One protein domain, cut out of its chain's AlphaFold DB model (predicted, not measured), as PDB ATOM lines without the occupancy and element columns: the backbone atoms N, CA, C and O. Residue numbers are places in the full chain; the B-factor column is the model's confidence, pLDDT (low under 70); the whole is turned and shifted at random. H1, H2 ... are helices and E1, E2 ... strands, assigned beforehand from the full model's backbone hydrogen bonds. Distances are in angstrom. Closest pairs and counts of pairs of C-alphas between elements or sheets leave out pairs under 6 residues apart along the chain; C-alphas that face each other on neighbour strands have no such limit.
ATOM      1  N   GLN A   7     -17.153 -65.412 125.809       82.19
ATOM      2  CA  GLN A   7     -17.804 -64.154 125.475       82.19
ATOM      3  C   GLN A   7     -16.902 -62.979 125.835       82.19
ATOM      4  O   GLN A   7     -16.240 -62.977 126.871       82.19
ATOM      5  N   LYS A   8     -16.856 -61.966 124.972       84.19
ATOM      6  CA  LYS A   8     -16.099 -60.741 125.229       84.19
ATOM      7  C   LYS A   8     -16.831 -59.910 126.289       84.19
ATOM      8  O   LYS A   8     -18.033 -59.717 126.175       84.19
ATOM      9  N   ILE A   9     -16.110 -59.400 127.290       82.31
ATOM     10  CA  ILE A   9     -16.683 -58.442 128.246       82.31
ATOM     11  C   ILE A   9     -16.631 -57.046 127.627       82.31
ATOM     12  O   ILE A   9     -15.550 -56.544 127.290       82.31
ATOM     13  N   ASP A  10     -17.790 -56.406 127.505       77.25
ATOM     14  CA  ASP A  10     -17.910 -55.137 126.801       77.25
ATOM     15  C   ASP A  10     -17.097 -54.024 127.450       77.25
ATOM     16  O   ASP A  10     -17.211 -53.693 128.631       77.25
ATOM     17  N   GLY A  11     -16.241 -53.417 126.631       75.00
ATOM     18  CA  GLY A  11     -15.369 -52.338 127.062       75.00
ATOM     19  C   GLY A  11     -14.202 -52.770 127.950       75.00
ATOM     20  O   GLY A  11     -13.550 -51.874 128.481       75.00
ATOM     21  N   TYR A  12     -13.915 -54.068 128.091       81.75
ATOM     22  CA  TYR A  12     -12.736 -54.569 128.799       81.75
ATOM     23  C   TYR A  12     -11.903 -55.522 127.941       81.75
ATOM     24  O   TYR A  12     -12.399 -56.183 127.030       81.75
ATOM     25  N   ASP A  13     -10.622 -55.671 128.280       83.44
ATOM     26  CA  ASP A  13      -9.697 -56.559 127.571       83.44
ATOM     27  C   ASP A  13      -9.765 -58.018 128.039       83.44
ATOM     28  O   ASP A  13      -8.763 -58.736 128.008       83.44
ATOM     29  N   TYR A  14     -10.961 -58.490 128.395       87.44
ATOM     30  CA  TYR A  14     -11.171 -59.849 128.883       87.44
ATOM     31  C   TYR A  14     -12.281 -60.589 128.148       87.44
ATOM     32  O   TYR A  14     -13.219 -59.992 127.624       87.44
ATOM     33  N   GLU A  15     -12.142 -61.903 128.147       89.50
ATOM     34  CA  GLU A  15     -13.129 -62.885 127.737       89.50
ATOM     35  C   GLU A  15     -13.560 -63.695 128.958       89.50
ATOM     36  O   GLU A  15     -12.737 -64.011 129.818       89.50
ATOM     37  N   PHE A  16     -14.836 -64.044 129.021       87.44
ATOM     38  CA  PHE A  16     -15.439 -64.804 130.103       87.44
ATOM     39  C   PHE A  16     -16.101 -66.057 129.545       87.44
ATOM     40  O   PHE A  16     -16.742 -65.987 128.497       87.44
ATOM     41  N   ASP A  17     -15.906 -67.203 130.187       86.94
ATOM     42  CA  ASP A  17     -16.542 -68.450 129.761       86.94
ATOM     43  C   ASP A  17     -17.743 -68.839 130.628       86.94
ATOM     44  O   ASP A  17     -17.992 -68.292 131.705       86.94
ATOM     45  N   ASP A  18     -18.473 -69.837 130.139       79.19
ATOM     46  CA  ASP A  18     -19.647 -70.429 130.776       79.19
ATOM     47  C   ASP A  18     -19.351 -71.128 132.114       79.19
ATOM     48  O   ASP A  18     -20.279 -71.513 132.818       79.19
ATOM     49  N   GLN A  19     -18.082 -71.266 132.505       84.19
ATOM     50  CA  GLN A  19     -17.657 -71.823 133.791       84.19
ATOM     51  C   GLN A  19     -17.257 -70.740 134.805       84.19
ATOM     52  O   GLN A  19     -16.826 -71.047 135.926       84.19
ATOM     53  N   GLY A  20     -17.389 -69.468 134.425       85.25
ATOM     54  CA  GLY A  20     -17.003 -68.325 135.237       85.25
ATOM     55  C   GLY A  20     -15.495 -68.057 135.233       85.25
ATOM     56  O   GLY A  20     -14.968 -67.451 136.173       85.25
ATOM     57  N   GLN A  21     -14.766 -68.547 134.232       90.50
ATOM     58  CA  GLN A  21     -13.335 -68.316 134.072       90.50
ATOM     59  C   GLN A  21     -13.089 -67.074 133.223       90.50
ATOM     60  O   GLN A  21     -13.753 -66.836 132.215       90.50
ATOM     61  N   LEU A  22     -12.098 -66.283 133.631       90.25
ATOM     62  CA  LEU A  22     -11.747 -65.032 132.976       90.25
ATOM     63  C   LEU A  22     -10.397 -65.161 132.265       90.25
ATOM     64  O   LEU A  22      -9.416 -65.608 132.857       90.25
ATOM     65  N   PHE A  23     -10.324 -64.709 131.019       90.62
ATOM     66  CA  PHE A  23      -9.132 -64.768 130.179       90.62
ATOM     67  C   PHE A  23      -8.778 -63.382 129.649       90.62
ATOM     68  O   PHE A  23      -9.645 -62.641 129.197       90.62
ATOM     69  N   SER A  24      -7.497 -63.030 129.659       88.25
ATOM     70  CA  SER A  24      -7.006 -61.819 129.004       88.25
ATOM     71  C   SER A  24      -7.039 -61.982 127.487       88.25
ATOM     72  O   SER A  24      -6.487 -62.935 126.936       88.25
ATOM     73  N   THR A  25      -7.626 -61.006 126.803       85.94
ATOM     74  CA  THR A  25      -7.522 -60.860 125.341       85.94
ATOM     75  C   THR A  25      -6.275 -60.084 124.916       85.94
ATOM     76  O   THR A  25      -5.895 -60.122 123.745       85.94
ATOM     77  N   ASN A  26      -5.609 -59.426 125.869       83.81
ATOM     78  CA  ASN A  26      -4.334 -58.761 125.647       83.81
ATOM     79  C   ASN A  26      -3.168 -59.744 125.718       83.81
ATOM     80  O   ASN A  26      -3.190 -60.723 126.474       83.81
ATOM     81  N   ASP A  27      -2.125 -59.425 124.953       79.31
ATOM     82  CA  ASP A  27      -0.850 -60.125 125.017       79.31
ATOM     83  C   ASP A  27      -0.206 -59.896 126.388       79.31
ATOM     84  O   ASP A  27       0.158 -58.775 126.748       79.31
ATOM     85  N   THR A  28      -0.129 -60.961 127.180       80.00
ATOM     86  CA  THR A  28       0.436 -60.924 128.525       80.00
ATOM     87  C   THR A  28       1.913 -61.311 128.442       80.00
ATOM     88  O   THR A  28       2.217 -62.410 127.963       80.00
ATOM     89  N   PRO A  29       2.850 -60.464 128.911       75.75
ATOM     90  CA  PRO A  29       4.281 -60.741 128.812       75.75
ATOM     91  C   PRO A  29       4.651 -62.121 129.369       75.75
ATOM     92  O   PRO A  29       4.388 -62.423 130.528       75.75
ATOM     93  N   GLY A  30       5.261 -62.969 128.536       76.62
ATOM     94  CA  GLY A  30       5.685 -64.322 128.917       76.62
ATOM     95  C   GLY A  30       4.613 -65.413 128.819       76.62
ATOM     96  O   GLY A  30       4.950 -66.587 128.956       76.62
ATOM     97  N   TYR A  31       3.354 -65.051 128.553       76.19
ATOM     98  CA  TYR A  31       2.224 -65.985 128.485       76.19
ATOM     99  C   TYR A  31       1.463 -65.910 127.160       76.19
ATOM    100  O   TYR A  31       0.854 -66.894 126.748       76.19
ATOM    101  N   GLY A  32       1.518 -64.778 126.457       75.62
ATOM    102  CA  GLY A  32       0.726 -64.580 125.252       75.62
ATOM    103  C   GLY A  32      -0.708 -64.132 125.551       75.62
ATOM    104  O   GLY A  32      -1.041 -63.676 126.647       75.62
ATOM    105  N   ILE A  33      -1.575 -64.287 124.553       82.31
ATOM    106  CA  ILE A  33      -3.021 -64.052 124.655       82.31
ATOM    107  C   ILE A  33      -3.702 -65.267 125.284       82.31
ATOM    108  O   ILE A  33      -3.312 -66.408 125.037       82.31
ATOM    109  N   GLY A  34      -4.780 -65.028 126.028       84.69
ATOM    110  CA  GLY A  34      -5.573 -66.080 126.653       84.69
ATOM    111  C   GLY A  34      -5.053 -66.488 128.025       84.69
ATOM    112  O   GLY A  34      -5.482 -67.527 128.527       84.69
ATOM    113  N   TYR A  35      -4.157 -65.690 128.617       86.25
ATOM    114  CA  TYR A  35      -3.749 -65.820 130.013       86.25
ATOM    115  C   TYR A  35      -4.988 -65.825 130.910       86.25
ATOM    116  O   TYR A  35      -5.805 -64.905 130.851       86.25
ATOM    117  N   GLN A  36      -5.141 -66.869 131.718       91.12
ATOM    118  CA  GLN A  36      -6.282 -67.015 132.605       91.12
ATOM    119  C   GLN A  36      -6.046 -66.222 133.886       91.12
ATOM    120  O   GLN A  36      -5.054 -66.418 134.594       91.12
ATOM    121  N   ILE A  37      -6.976 -65.325 134.190       89.81
ATOM    122  CA  ILE A  37      -6.956 -64.526 135.406       89.81
ATOM    123  C   ILE A  37      -7.401 -65.412 136.563       89.81
ATOM    124  O   ILE A  37      -8.407 -66.113 136.486       89.81
ATOM    125  N   MET A  38      -6.646 -65.378 137.657       92.06
ATOM    126  CA  MET A  38      -7.016 -66.105 138.863       92.06
ATOM    127  C   MET A  38      -8.062 -65.311 139.651       92.06
ATOM    128  O   MET A  38      -7.864 -64.112 139.867       92.06
ATOM    129  N   PRO A  39      -9.133 -65.955 140.141       88.75
ATOM    130  CA  PRO A  39     -10.050 -65.293 141.049       88.75
ATOM    131  C   PRO A  39      -9.354 -64.994 142.382       88.75
ATOM    132  O   PRO A  39      -8.414 -65.684 142.806       88.75
ATOM    133  N   SER A  40      -9.858 -63.971 143.061       86.06
ATOM    134  CA  SER A  40      -9.438 -63.550 144.396       86.06
ATOM    135  C   SER A  40     -10.614 -63.587 145.371       86.06
ATOM    136  O   SER A  40     -11.777 -63.505 144.971       86.06
ATOM    137  N   ARG A  41     -10.323 -63.751 146.661       80.38
ATOM    138  CA  ARG A  41     -11.302 -63.658 147.750       80.38
ATOM    139  C   ARG A  41     -10.598 -63.153 149.001       80.38
ATOM    140  O   ARG A  41      -9.448 -63.522 149.227       80.38
ATOM    141  N   THR A  42     -11.278 -62.351 149.810       73.94
ATOM    142  CA  THR A  42     -10.708 -61.827 151.059       73.94
ATOM    143  C   THR A  42     -10.800 -62.847 152.190       73.94
ATOM    144  O   THR A  42      -9.897 -62.930 153.015       73.94
ATOM    145  N   ASN A  43     -11.845 -63.679 152.217       73.88
ATOM    146  CA  ASN A  43     -11.955 -64.814 153.136       73.88
ATOM    147  C   ASN A  43     -12.808 -65.962 152.556       73.88
ATOM    148  O   ASN A  43     -13.277 -65.914 151.419       73.88
ATOM    149  N   SER A  44     -12.996 -67.033 153.334       70.50
ATOM    150  CA  SER A  44     -13.749 -68.226 152.916       70.50
ATOM    151  C   SER A  44     -15.259 -68.007 152.770       70.50
ATOM    152  O   SER A  44     -15.915 -68.807 152.103       70.50
ATOM    153  N   LYS A  45     -15.804 -66.944 153.375       72.81
ATOM    154  CA  LYS A  45     -17.229 -66.585 153.334       72.81
ATOM    155  C   LYS A  45     -17.546 -65.598 152.211       72.81
ATOM    156  O   LYS A  45     -18.681 -65.556 151.743       72.81
ATOM    157  N   THR A  46     -16.567 -64.809 151.769       76.62
ATOM    158  CA  THR A  46     -16.747 -63.882 150.648       76.62
ATOM    159  C   THR A  46     -16.823 -64.612 149.320       76.62
ATOM    160  O   THR A  46     -16.056 -65.544 149.062       76.62
ATOM    161  N   LYS A  47     -17.726 -64.142 148.459       81.31
ATOM    162  CA  LYS A  47     -17.821 -64.617 147.083       81.31
ATOM    163  C   LYS A  47     -16.531 -64.289 146.322       81.31
ATOM    164  O   LYS A  47     -15.951 -63.225 146.551       81.31
ATOM    165  N   PRO A  48     -16.068 -65.184 145.435       85.88
ATOM    166  CA  PRO A  48     -14.921 -64.907 144.584       85.88
ATOM    167  C   PRO A  48     -15.131 -63.665 143.712       85.88
ATOM    168  O   PRO A  48     -16.253 -63.343 143.312       85.88
ATOM    169  N   THR A  49     -14.033 -62.992 143.382       87.31
ATOM    170  CA  THR A  49     -14.009 -61.778 142.561       87.31
ATOM    171  C   THR A  49     -12.890 -61.828 141.524       87.31
ATOM    172  O   THR A  49     -11.868 -62.490 141.730       87.31
ATOM    173  N   TYR A  50     -13.062 -61.087 140.433       87.62
ATOM    174  CA  TYR A  50     -12.015 -60.772 139.468       87.62
ATOM    175  C   TYR A  50     -11.696 -59.284 139.482       87.62
ATOM    176  O   TYR A  50     -12.583 -58.451 139.654       87.62
ATOM    177  N   LYS A  51     -10.430 -58.957 139.226       83.69
ATOM    178  CA  LYS A  51      -9.987 -57.592 138.958       83.69
ATOM    179  C   LYS A  51      -9.913 -57.389 137.446       83.69
ATOM    180  O   LYS A  51      -9.093 -58.025 136.786       83.69
ATOM    181  N   LEU A  52     -10.763 -56.519 136.909       80.19
ATOM    182  CA  LEU A  52     -10.765 -56.121 135.504       80.19
ATOM    183  C   LEU A  52     -10.046 -54.779 135.372       80.19
ATOM    184  O   LEU A  52     -10.382 -53.829 136.076       80.19
ATOM    185  N   THR A  53      -9.067 -54.676 134.479       75.31
ATOM    186  CA  THR A  53      -8.407 -53.405 134.165       75.31
ATOM    187  C   THR A  53      -8.922 -52.801 132.857       75.31
ATOM    188  O   THR A  53      -9.244 -53.509 131.902       75.31
ATOM    189  N   LYS A  54      -9.024 -51.469 132.825       72.31
ATOM    190  CA  LYS A  54      -9.406 -50.677 131.650       72.31
ATOM    191  C   LYS A  54      -8.765 -49.297 131.735       72.31
ATOM    192  O   LYS A  54      -8.950 -48.603 132.728       72.31
ATOM    193  N   ASN A  55      -8.055 -48.875 130.687       70.12
ATOM    194  CA  ASN A  55      -7.477 -47.526 130.569       70.12
ATOM    195  C   ASN A  55      -6.673 -47.069 131.808       70.12
ATOM    196  O   ASN A  55      -6.760 -45.917 132.217       70.12
ATOM    197  N   GLY A  56      -5.929 -47.982 132.442       68.00
ATOM    198  CA  GLY A  56      -5.158 -47.700 133.662       68.00
ATOM    199  C   GLY A  56      -5.963 -47.729 134.969       68.00
ATOM    200  O   GLY A  56      -5.367 -47.770 136.039       68.00
ATOM    201  N   GLY A  57      -7.294 -47.785 134.903       70.50
ATOM    202  CA  GLY A  57      -8.161 -48.059 136.045       70.50
ATOM    203  C   GLY A  57      -8.360 -49.558 136.266       70.50
ATOM    204  O   GLY A  57      -8.213 -50.369 135.347       70.50
ATOM    205  N   SER A  58      -8.727 -49.934 137.490       75.75
ATOM    206  CA  SER A  58      -9.119 -51.303 137.819       75.75
ATOM    207  C   SER A  58     -10.409 -51.334 138.618       75.75
ATOM    208  O   SER A  58     -10.540 -50.583 139.579       75.75
ATOM    209  N   ILE A  59     -11.312 -52.236 138.253       79.50
ATOM    210  CA  ILE A  59     -12.543 -52.520 138.983       79.50
ATOM    211  C   ILE A  59     -12.515 -53.963 139.481       79.50
ATOM    212  O   ILE A  59     -12.022 -54.860 138.794       79.50
ATOM    213  N   THR A  60     -13.040 -54.186 140.679       83.12
ATOM    214  CA  THR A  60     -13.229 -55.527 141.231       83.12
ATOM    215  C   THR A  60     -14.686 -55.926 141.051       83.12
ATOM    216  O   THR A  60     -15.581 -55.264 141.567       83.12
ATOM    217  N   CYS A  61     -14.923 -57.016 140.330       81.19
ATOM    218  CA  CYS A  61     -16.254 -57.538 140.043       81.19
ATOM    219  C   CYS A  61     -16.429 -58.904 140.702       81.19
ATOM    220  O   CYS A  61     -15.532 -59.749 140.650       81.19
ATOM    221  N   ARG A  62     -17.594 -59.156 141.302       85.62
ATOM    222  CA  ARG A  62     -17.934 -60.491 141.804       85.62
ATOM    223  C   ARG A  62     -18.227 -61.444 140.651       85.62
ATOM    224  O   ARG A  62     -18.835 -61.053 139.658       85.62
ATOM    225  N   VAL A  63     -17.801 -62.696 140.806       85.19
ATOM    226  CA  VAL A  63     -17.951 -63.717 139.759       85.19
ATOM    227  C   VAL A  63     -19.415 -64.028 139.484       85.19
ATOM    228  O   VAL A  63     -19.797 -64.123 138.328       85.19
ATOM    229  N   ASP A  64     -20.240 -64.138 140.522       80.81
ATOM    230  CA  ASP A  64     -21.659 -64.457 140.366       80.81
ATOM    231  C   ASP A  64     -22.427 -63.380 139.591       80.81
ATOM    232  O   ASP A  64     -23.254 -63.715 138.752       80.81
ATOM    233  N   VAL A  65     -22.073 -62.108 139.784       82.19
ATOM    234  CA  VAL A  65     -22.640 -60.984 139.019       82.19
ATOM    235  C   VAL A  65     -22.184 -61.008 137.554       82.19
ATOM    236  O   VAL A  65     -22.985 -60.789 136.651       82.19
ATOM    237  N   LEU A  66     -20.901 -61.293 137.296       80.31
ATOM    238  CA  LEU A  66     -20.395 -61.431 135.923       80.31
ATOM    239  C   LEU A  66     -21.062 -62.597 135.192       80.31
ATOM    240  O   LEU A  66     -21.362 -62.493 134.008       80.31
ATOM    241  N   VAL A  67     -21.299 -63.699 135.895       77.38
ATOM    242  CA  VAL A  67     -21.990 -64.858 135.337       77.38
ATOM    243  C   VAL A  67     -23.418 -64.476 135.001       77.38
ATOM    244  O   VAL A  67     -23.776 -64.575 133.844       77.38
ATOM    245  N   GLU A  68     -24.187 -63.918 135.935       77.12
ATOM    246  CA  GLU A  68     -25.561 -63.474 135.659       77.12
ATOM    247  C   GLU A  68     -25.669 -62.558 134.424       77.12
ATOM    248  O   GLU A  68     -26.621 -62.668 133.654       77.12
ATOM    249  N   GLN A  69     -24.665 -61.706 134.193       74.81
ATOM    250  CA  GLN A  69     -24.644 -60.785 133.059       74.81
ATOM    251  C   GLN A  69     -24.218 -61.423 131.724       74.81
ATOM    252  O   GLN A  69     -24.773 -61.067 130.686       74.81
ATOM    253  N   TYR A  70     -23.222 -62.312 131.720       73.06
ATOM    254  CA  TYR A  70     -22.588 -62.804 130.486       73.06
ATOM    255  C   TYR A  70     -22.835 -64.294 130.217       73.06
ATOM    256  O   TYR A  70     -22.562 -64.787 129.128       73.06
ATOM    257  N   CYS A  71     -23.303 -65.066 131.193       68.38
ATOM    258  CA  CYS A  71     -23.356 -66.523 131.120       68.38
ATOM    259  C   CYS A  71     -24.531 -67.100 131.920       68.38
ATOM    260  O   CYS A  71     -24.620 -66.981 133.135       68.38
ATOM    261  N   THR A  72     -25.381 -67.892 131.281       67.12
ATOM    262  CA  THR A  72     -26.372 -68.701 132.002       67.12
ATOM    263  C   THR A  72     -25.716 -69.976 132.536       67.12
ATOM    264  O   THR A  72     -25.822 -71.033 131.914       67.12
ATOM    265  N   CYS A  73     -24.989 -69.886 133.655       69.69
ATOM    266  CA  CYS A  73     -24.363 -71.047 134.295       69.69
ATOM    267  C   CYS A  73     -25.027 -71.390 135.638       69.69
ATOM    268  O   CYS A  73     -25.380 -70.506 136.414       69.69
ATOM    269  N   CYS A  74     -25.135 -72.689 135.929       68.75
ATOM    270  CA  CYS A  74     -25.700 -73.214 137.179       68.75
ATOM    271  C   CYS A  74     -24.627 -73.538 138.239       68.75
ATOM    272  O   CYS A  74     -24.882 -74.305 139.167       68.75
ATOM    273  N   GLU A  75     -23.408 -73.025 138.078       77.00
ATOM    274  CA  GLU A  75     -22.279 -73.327 138.955       77.00
ATOM    275  C   GLU A  75     -22.386 -72.580 140.294       77.00
ATOM    276  O   GLU A  75     -22.744 -71.402 140.359       77.00
ATOM    277  N   THR A  76     -22.011 -73.247 141.386       81.12
ATOM    278  CA  THR A  76     -21.943 -72.616 142.708       81.12
ATOM    279  C   THR A  76     -20.564 -72.000 142.936       81.12
ATOM    280  O   THR A  76     -19.570 -72.707 143.089       81.12
ATOM    281  N   PHE A  77     -20.498 -70.671 143.043       83.00
ATOM    282  CA  PHE A  77     -19.253 -69.929 143.303       83.00
ATOM    283  C   PHE A  77     -18.857 -69.952 144.786       83.00
ATOM    284  O   PHE A  77     -18.981 -68.957 145.508       83.00
ATOM    285  N   ASP A  78     -18.419 -71.119 145.254       81.81
ATOM    286  CA  ASP A  78     -17.985 -71.382 146.626       81.81
ATOM    287  C   ASP A  78     -16.457 -71.595 146.748       81.81
ATOM    288  O   ASP A  78     -15.671 -71.311 145.839       81.81
ATOM    289  N   SER A  79     -16.015 -72.095 147.908       82.31
ATOM    290  CA  SER A  79     -14.603 -72.414 148.158       82.31
ATOM    291  C   SER A  79     -14.055 -73.520 147.255       82.31
ATOM    292  O   SER A  79     -12.873 -73.485 146.913       82.31
ATOM    293  N   LYS A  80     -14.880 -74.504 146.885       86.00
ATOM    294  CA  LYS A  80     -14.476 -75.618 146.027       86.00
ATOM    295  C   LYS A  80     -14.265 -75.119 144.605       86.00
ATOM    296  O   LYS A  80     -13.222 -75.404 144.016       86.00
ATOM    297  N   TRP A  81     -15.204 -74.321 144.096       89.62
ATOM    298  CA  TRP A  81     -15.058 -73.645 142.810       89.62
ATOM    299  C   TRP A  81     -13.793 -72.783 142.784       89.62
ATOM    300  O   TRP A  81     -12.968 -72.936 141.888       89.62
ATOM    301  N   TYR A  82     -13.583 -71.952 143.811       87.31
ATOM    302  CA  TYR A  82     -12.430 -71.052 143.898       87.31
ATOM    303  C   TYR A  82     -11.092 -71.787 143.751       87.31
ATOM    304  O   TYR A  82     -10.247 -71.395 142.944       87.31
ATOM    305  N   TRP A  83     -10.897 -72.864 144.516       88.00
ATOM    306  CA  TRP A  83      -9.651 -73.625 144.471       88.00
ATOM    307  C   TRP A  83      -9.477 -74.378 143.157       88.00
ATOM    308  O   TRP A  83      -8.390 -74.334 142.583       88.00
ATOM    309  N   ARG A  84     -10.544 -75.003 142.644       91.69
ATOM    310  CA  ARG A  84     -10.517 -75.692 141.348       91.69
ATOM    311  C   ARG A  84     -10.126 -74.733 140.222       91.69
ATOM    312  O   ARG A  84      -9.232 -75.051 139.446       91.69
ATOM    313  N   THR A  85     -10.738 -73.551 140.169       88.44
ATOM    314  CA  THR A  85     -10.454 -72.542 139.139       88.44
ATOM    315  C   THR A  85      -9.037 -71.988 139.259       88.44
ATOM    316  O   THR A  85      -8.373 -71.802 138.246       88.44
ATOM    317  N   ARG A  86      -8.513 -71.768 140.475       90.44
ATOM    318  CA  ARG A  86      -7.115 -71.332 140.652       90.44
ATOM    319  C   ARG A  86      -6.096 -72.380 140.218       90.44
ATOM    320  O   ARG A  86      -5.093 -72.017 139.603       90.44
ATOM    321  N   LEU A  87      -6.331 -73.648 140.549       87.62
ATOM    322  CA  LEU A  87      -5.466 -74.743 140.115       87.62
ATOM    323  C   LEU A  87      -5.505 -74.877 138.590       87.62
ATOM    324  O   LEU A  87      -4.458 -74.803 137.957       87.62
ATOM    325  N   GLY A  88      -6.705 -74.905 138.001       87.88
ATOM    326  CA  GLY A  88      -6.879 -74.935 136.547       87.88
ATOM    327  C   GLY A  88      -6.204 -73.757 135.839       87.88
ATOM    328  O   GLY A  88      -5.492 -73.958 134.862       87.88
ATOM    329  N   ALA A  89      -6.329 -72.539 136.379       87.25
ATOM    330  CA  ALA A  89      -5.638 -71.364 135.847       87.25
ATOM    331  C   ALA A  89      -4.112 -71.482 135.942       87.25
ATOM    332  O   ALA A  89      -3.397 -71.017 135.057       87.25
ATOM    333  N   THR A  90      -3.592 -72.099 137.006       86.62
ATOM    334  CA  THR A  90      -2.149 -72.324 137.168       86.62
ATOM    335  C   THR A  90      -1.627 -73.282 136.102       86.62
ATOM    336  O   THR A  90      -0.629 -72.972 135.449       86.62
ATOM    337  N   ASP A  91      -2.329 -74.393 135.877       87.38
ATOM    338  CA  ASP A  91      -1.968 -75.388 134.866       87.38
ATOM    339  C   ASP A  91      -2.081 -74.810 133.447       87.38
ATOM    340  O   ASP A  91      -1.112 -74.840 132.688       87.38
ATOM    341  N   HIS A  92      -3.199 -74.153 133.127       87.88
ATOM    342  CA  HIS A  92      -3.412 -73.482 131.838       87.88
ATOM    343  C   HIS A  92      -2.338 -72.425 131.550       87.88
ATOM    344  O   HIS A  92      -1.759 -72.374 130.463       87.88
ATOM    345  N   ASN A  93      -2.004 -71.589 132.535       87.44
ATOM    346  CA  ASN A  93      -0.974 -70.565 132.362       87.44
ATOM    347  C   ASN A  93       0.432 -71.170 132.235       87.44
ATOM    348  O   ASN A  93       1.287 -70.597 131.553       87.44
ATOM    349  N   LYS A  94       0.692 -72.328 132.851       86.38
ATOM    350  CA  LYS A  94       1.945 -73.074 132.678       86.38
ATOM    351  C   LYS A  94       2.069 -73.641 131.263       86.38
ATOM    352  O   LYS A  94       3.147 -73.553 130.669       86.38
ATOM    353  N   GLU A  95       0.983 -74.164 130.701       88.56
ATOM    354  CA  GLU A  95       0.932 -74.612 129.305       88.56
ATOM    355  C   GLU A  95       1.167 -73.446 128.338       88.56
ATOM    356  O   GLU A  95       2.031 -73.531 127.462       88.56
ATOM    357  N   LEU A  96       0.482 -72.316 128.550       86.06
ATOM    358  CA  LEU A  96       0.680 -71.097 127.760       86.06
ATOM    359  C   LEU A  96       2.122 -70.599 127.809       86.06
ATOM    360  O   LEU A  96       2.702 -70.270 126.774       86.06
ATOM    361  N   ARG A  97       2.729 -70.584 129.000       84.88
ATOM    362  CA  ARG A  97       4.126 -70.181 129.170       84.88
ATOM    363  C   ARG A  97       5.083 -71.125 128.448       84.88
ATOM    364  O   ARG A  97       6.023 -70.662 127.808       84.88
ATOM    365  N   THR A  98       4.848 -72.433 128.516       87.00
ATOM    366  CA  THR A  98       5.657 -73.422 127.786       87.00
ATOM    367  C   THR A  98       5.568 -73.177 126.280       87.00
ATOM    368  O   THR A  98       6.594 -73.003 125.624       87.00
ATOM    369  N   ALA A  99       4.354 -73.024 125.747       85.94
ATOM    370  CA  ALA A  99       4.135 -72.724 124.333       85.94
ATOM    371  C   ALA A  99       4.770 -71.386 123.904       85.94
ATOM    372  O   ALA A  99       5.339 -71.279 122.814       85.94
ATOM    373  N   PHE A 100       4.707 -70.363 124.762       85.19
ATOM    374  CA  PHE A 100       5.375 -69.077 124.554       85.19
ATOM    375  C   PHE A 100       6.892 -69.263 124.412       85.19
ATOM    376  O   PHE A 100       7.487 -68.781 123.445       85.19
ATOM    377  N   LEU A 101       7.516 -69.988 125.346       86.62
ATOM    378  CA  LEU A 101       8.961 -70.223 125.358       86.62
ATOM    379  C   LEU A 101       9.420 -71.054 124.156       86.62
ATOM    380  O   LEU A 101      10.428 -70.713 123.540       86.62
ATOM    381  N   GLU A 102       8.667 -72.083 123.766       88.06
ATOM    382  CA  GLU A 102       8.968 -72.883 122.575       88.06
ATOM    383  C   GLU A 102       8.919 -72.056 121.287       88.06
ATOM    384  O   GLU A 102       9.792 -72.186 120.426       88.06
ATOM    385  N   ARG A 103       7.917 -71.178 121.138       84.19
ATOM    386  CA  ARG A 103       7.836 -70.270 119.982       84.19
ATOM    387  C   ARG A 103       9.002 -69.293 119.959       84.19
ATOM    388  O   ARG A 103       9.592 -69.093 118.898       84.19
ATOM    389  N   LYS A 104       9.348 -68.733 121.120       84.50
ATOM    390  CA  LYS A 104      10.490 -67.829 121.270       84.50
ATOM    391  C   LYS A 104      11.801 -68.523 120.893       84.50
ATOM    392  O   LYS A 104      12.583 -67.950 120.143       84.50
ATOM    393  N   ALA A 105      12.015 -69.762 121.342       87.00
ATOM    394  CA  ALA A 105      13.191 -70.561 120.991       87.00
ATOM    395  C   ALA A 105      13.279 -70.857 119.483       87.00
ATOM    396  O   ALA A 105      14.370 -70.907 118.925       87.00
ATOM    397  N   LYS A 106      12.131 -70.992 118.807       89.81
ATOM    398  CA  LYS A 106      12.032 -71.167 117.349       89.81
ATOM    399  C   LYS A 106      12.115 -69.850 116.558       89.81
ATOM    400  O   LYS A 106      11.957 -69.876 115.342       89.81
ATOM    401  N   GLY A 107      12.299 -68.700 117.218       83.38
ATOM    402  CA  GLY A 107      12.317 -67.382 116.569       83.38
ATOM    403  C   GLY A 107      10.979 -66.978 115.936       83.38
ATOM    404  O   GLY A 107      10.939 -66.097 115.078       83.38
ATOM    405  N   LEU A 108       9.876 -67.624 116.322       81.62
ATOM    406  CA  LEU A 108       8.567 -67.367 115.734       81.62
ATOM    407  C   LEU A 108       7.938 -66.110 116.347       81.62
ATOM    408  O   LEU A 108       7.971 -65.942 117.569       81.62
ATOM    409  N   PRO A 109       7.282 -65.258 115.538       71.56
ATOM    410  CA  PRO A 109       6.596 -64.086 116.057       71.56
ATOM    411  C   PRO A 109       5.464 -64.492 117.010       71.56
ATOM    412  O   PRO A 109       4.765 -65.498 116.800       71.56
ATOM    413  N   HIS A 110       5.266 -63.685 118.056       66.56
ATOM    414  CA  HIS A 110       4.128 -63.852 118.952       66.56
ATOM    415  C   HIS A 110       2.815 -63.570 118.217       66.56
ATOM    416  O   HIS A 110       2.744 -62.626 117.420       66.56
ATOM    417  N   PRO A 111       1.770 -64.387 118.448       66.56
ATOM    418  CA  PRO A 111       0.448 -64.087 117.929       66.56
ATOM    419  C   PRO A 111      -0.001 -62.737 118.496       66.56
ATOM    420  O   PRO A 111      -0.071 -62.559 119.706       66.56
ATOM    421  N   LYS A 112      -0.272 -61.775 117.609       63.56
ATOM    422  CA  LYS A 112      -0.796 -60.463 117.997       63.56
ATOM    423  C   LYS A 112      -2.258 -60.599 118.400       63.56
ATOM    424  O   LYS A 112      -2.998 -61.365 117.776       63.56
ATOM    425  N   ALA A 113      -2.679 -59.826 119.401       60.94
ATOM    426  CA  ALA A 113      -4.081 -59.764 119.788       60.94
ATOM    427  C   ALA A 113      -4.892 -59.321 118.569       60.94
ATOM    428  O   ALA A 113      -4.648 -58.251 118.001       60.94
ATOM    429  N   LYS A 114      -5.833 -60.159 118.125       55.34
ATOM    430  CA  LYS A 114      -6.832 -59.709 117.160       55.34
ATOM    431  C   LYS A 114      -7.699 -58.713 117.917       55.34
ATOM    432  O   LYS A 114      -8.474 -59.116 118.775       55.34
ATOM    433  N   LYS A 115      -7.537 -57.417 117.637       46.69
ATOM    434  CA  LYS A 115      -8.477 -56.400 118.117       46.69
ATOM    435  C   LYS A 115      -9.847 -56.784 117.563       46.69
ATOM    436  O   LYS A 115     -10.069 -56.652 116.360       46.69
ATOM    437  N   ALA A 116     -10.725 -57.322 118.403       43.00
ATOM    438  CA  ALA A 116     -12.118 -57.485 118.026       43.00
ATOM    439  C   ALA A 116     -12.645 -56.084 117.686       43.00
ATOM    440  O   ALA A 116     -12.504 -55.158 118.489       43.00
ATOM    441  N   LYS A 117     -13.173 -55.896 116.470       35.97
ATOM    442  CA  LYS A 117     -13.981 -54.711 116.175       35.97
ATOM    443  C   LYS A 117     -15.162 -54.791 117.135       35.97
ATOM    444  O   LYS A 117     -15.902 -55.763 117.075       35.97
ATOM    445  N   ALA A 118     -15.281 -53.825 118.038       38.00
ATOM    446  CA  ALA A 118     -16.475 -53.691 118.852       38.00
ATOM    447  C   ALA A 118     -17.639 -53.424 117.892       38.00
ATOM    448  O   ALA A 118     -17.773 -52.313 117.374       38.00
ATOM    449  N   GLU A 119     -18.427 -54.449 117.581       35.31
ATOM    450  CA  GLU A 119     -19.763 -54.225 117.052       35.31
ATOM    451  C   GLU A 119     -20.540 -53.570 118.189       35.31
ATOM    452  O   GLU A 119     -20.754 -54.151 119.249       35.31
ATOM    453  N   LYS A 120     -20.827 -52.277 118.014       38.25
ATOM    454  CA  LYS A 120     -21.706 -51.523 118.899       38.25
ATOM    455  C   LYS A 120     -23.099 -52.141 118.791       38.25
ATOM    456  O   LYS A 120     -23.884 -51.710 117.954       38.25
ATOM    457  N   GLU A 121     -23.430 -53.061 119.679       34.06
ATOM    458  CA  GLU A 121     -24.766 -53.062 120.256       34.06
ATOM    459  C   GLU A 121     -24.664 -52.383 121.613       34.06
ATOM    460  O   GLU A 121     -24.080 -52.882 122.569       34.06
ATOM    461  N   VAL A 122     -25.158 -51.147 121.656       32.75
ATOM    462  CA  VAL A 122     -25.292 -50.390 122.894       32.75
ATOM    463  C   VAL A 122     -26.412 -51.057 123.686       32.75
ATOM    464  O   VAL A 122     -27.577 -50.697 123.533       32.75
ATOM    465  N   ALA A 123     -26.071 -52.038 124.520       32.25
ATOM    466  CA  ALA A 123     -26.957 -52.440 125.598       32.25
ATOM    467  C   ALA A 123     -27.136 -51.214 126.503       32.25
ATOM    468  O   ALA A 123     -26.167 -50.641 127.009       32.25
ATOM    469  N   ALA A 124     -28.383 -50.753 126.590       34.53
ATOM    470  CA  ALA A 124     -28.786 -49.565 127.322       34.53
ATOM    471  C   ALA A 124     -28.189 -49.559 128.736       34.53
ATOM    472  O   ALA A 124     -28.092 -50.601 129.377       34.53
ATOM    473  N   TYR A 125     -27.803 -48.371 129.203       38.25
ATOM    474  CA  TYR A 125     -27.394 -48.093 130.579       38.25
ATOM    475  C   TYR A 125     -28.267 -48.862 131.586       38.25
ATOM    476  O   TYR A 125     -29.385 -48.444 131.884       38.25
ATOM    477  N   VAL A 126     -27.752 -49.964 132.135       34.31
ATOM    478  CA  VAL A 126     -28.347 -50.615 133.301       34.31
ATOM    479  C   VAL A 126     -27.618 -50.084 134.523       34.31
ATOM    480  O   VAL A 126     -26.418 -50.281 134.714       34.31
TER     481      VAL A 126
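What this domain is: This is residues 7 to 126 of the 163 residues of an uncharacterized protein of Desulfovibrio salexigens (strain ATCC 14822 / DSM 2638 / NCIMB 8403 / VKM B-1763) (UniProt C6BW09). A long straight helix, H2, runs along one side of a small body made of two two-stranded hairpins, E1-E2 and E3-E4, and a short helix, H1; residues 36 to 38 of a long link pass between H2 and the strands. An unnamed tail, residues 106 to 126, folds back past the body's other side. The 120 printed residues, under half in named elements, run E1 E2 E3 E4 H1 H2: mixed, both sheets antiparallel, compact, radius of gyration of the C-alphas 15.5 A, spans 45 by 36 by 26 A.

How they stand to each other: E1, residues 14 to 17, and E2, residues 22 to 24, form a hairpin; N 15 and O 23 are 2.8 A apart. E3, residues 49 to 54, and E4, residues 57 to 62, form another; N 50 and O 61 are 2.8 A apart. The closest C-alphas of E3 and H1, residues 63 to 70, are Thr 49 and Val 63, 5.2 A. H2, residues 79 to 105, is apart from H1 and the four strands. In H1 and H2 every O i to N i+4 pair is within hydrogen-bond range.

Where its parts are: E1 begins at C-alpha 14 (-11.171, -59.849, 128.883). H2, 38.9 A long, ends at C-alpha 105 (13.191, -70.561, 120.991).

The domain as a whole: The printed part has no cut. The link E2 to E3 is long. Residue 56, residues 71 to 74 and residues 110 to 126 have pLDDT under 70.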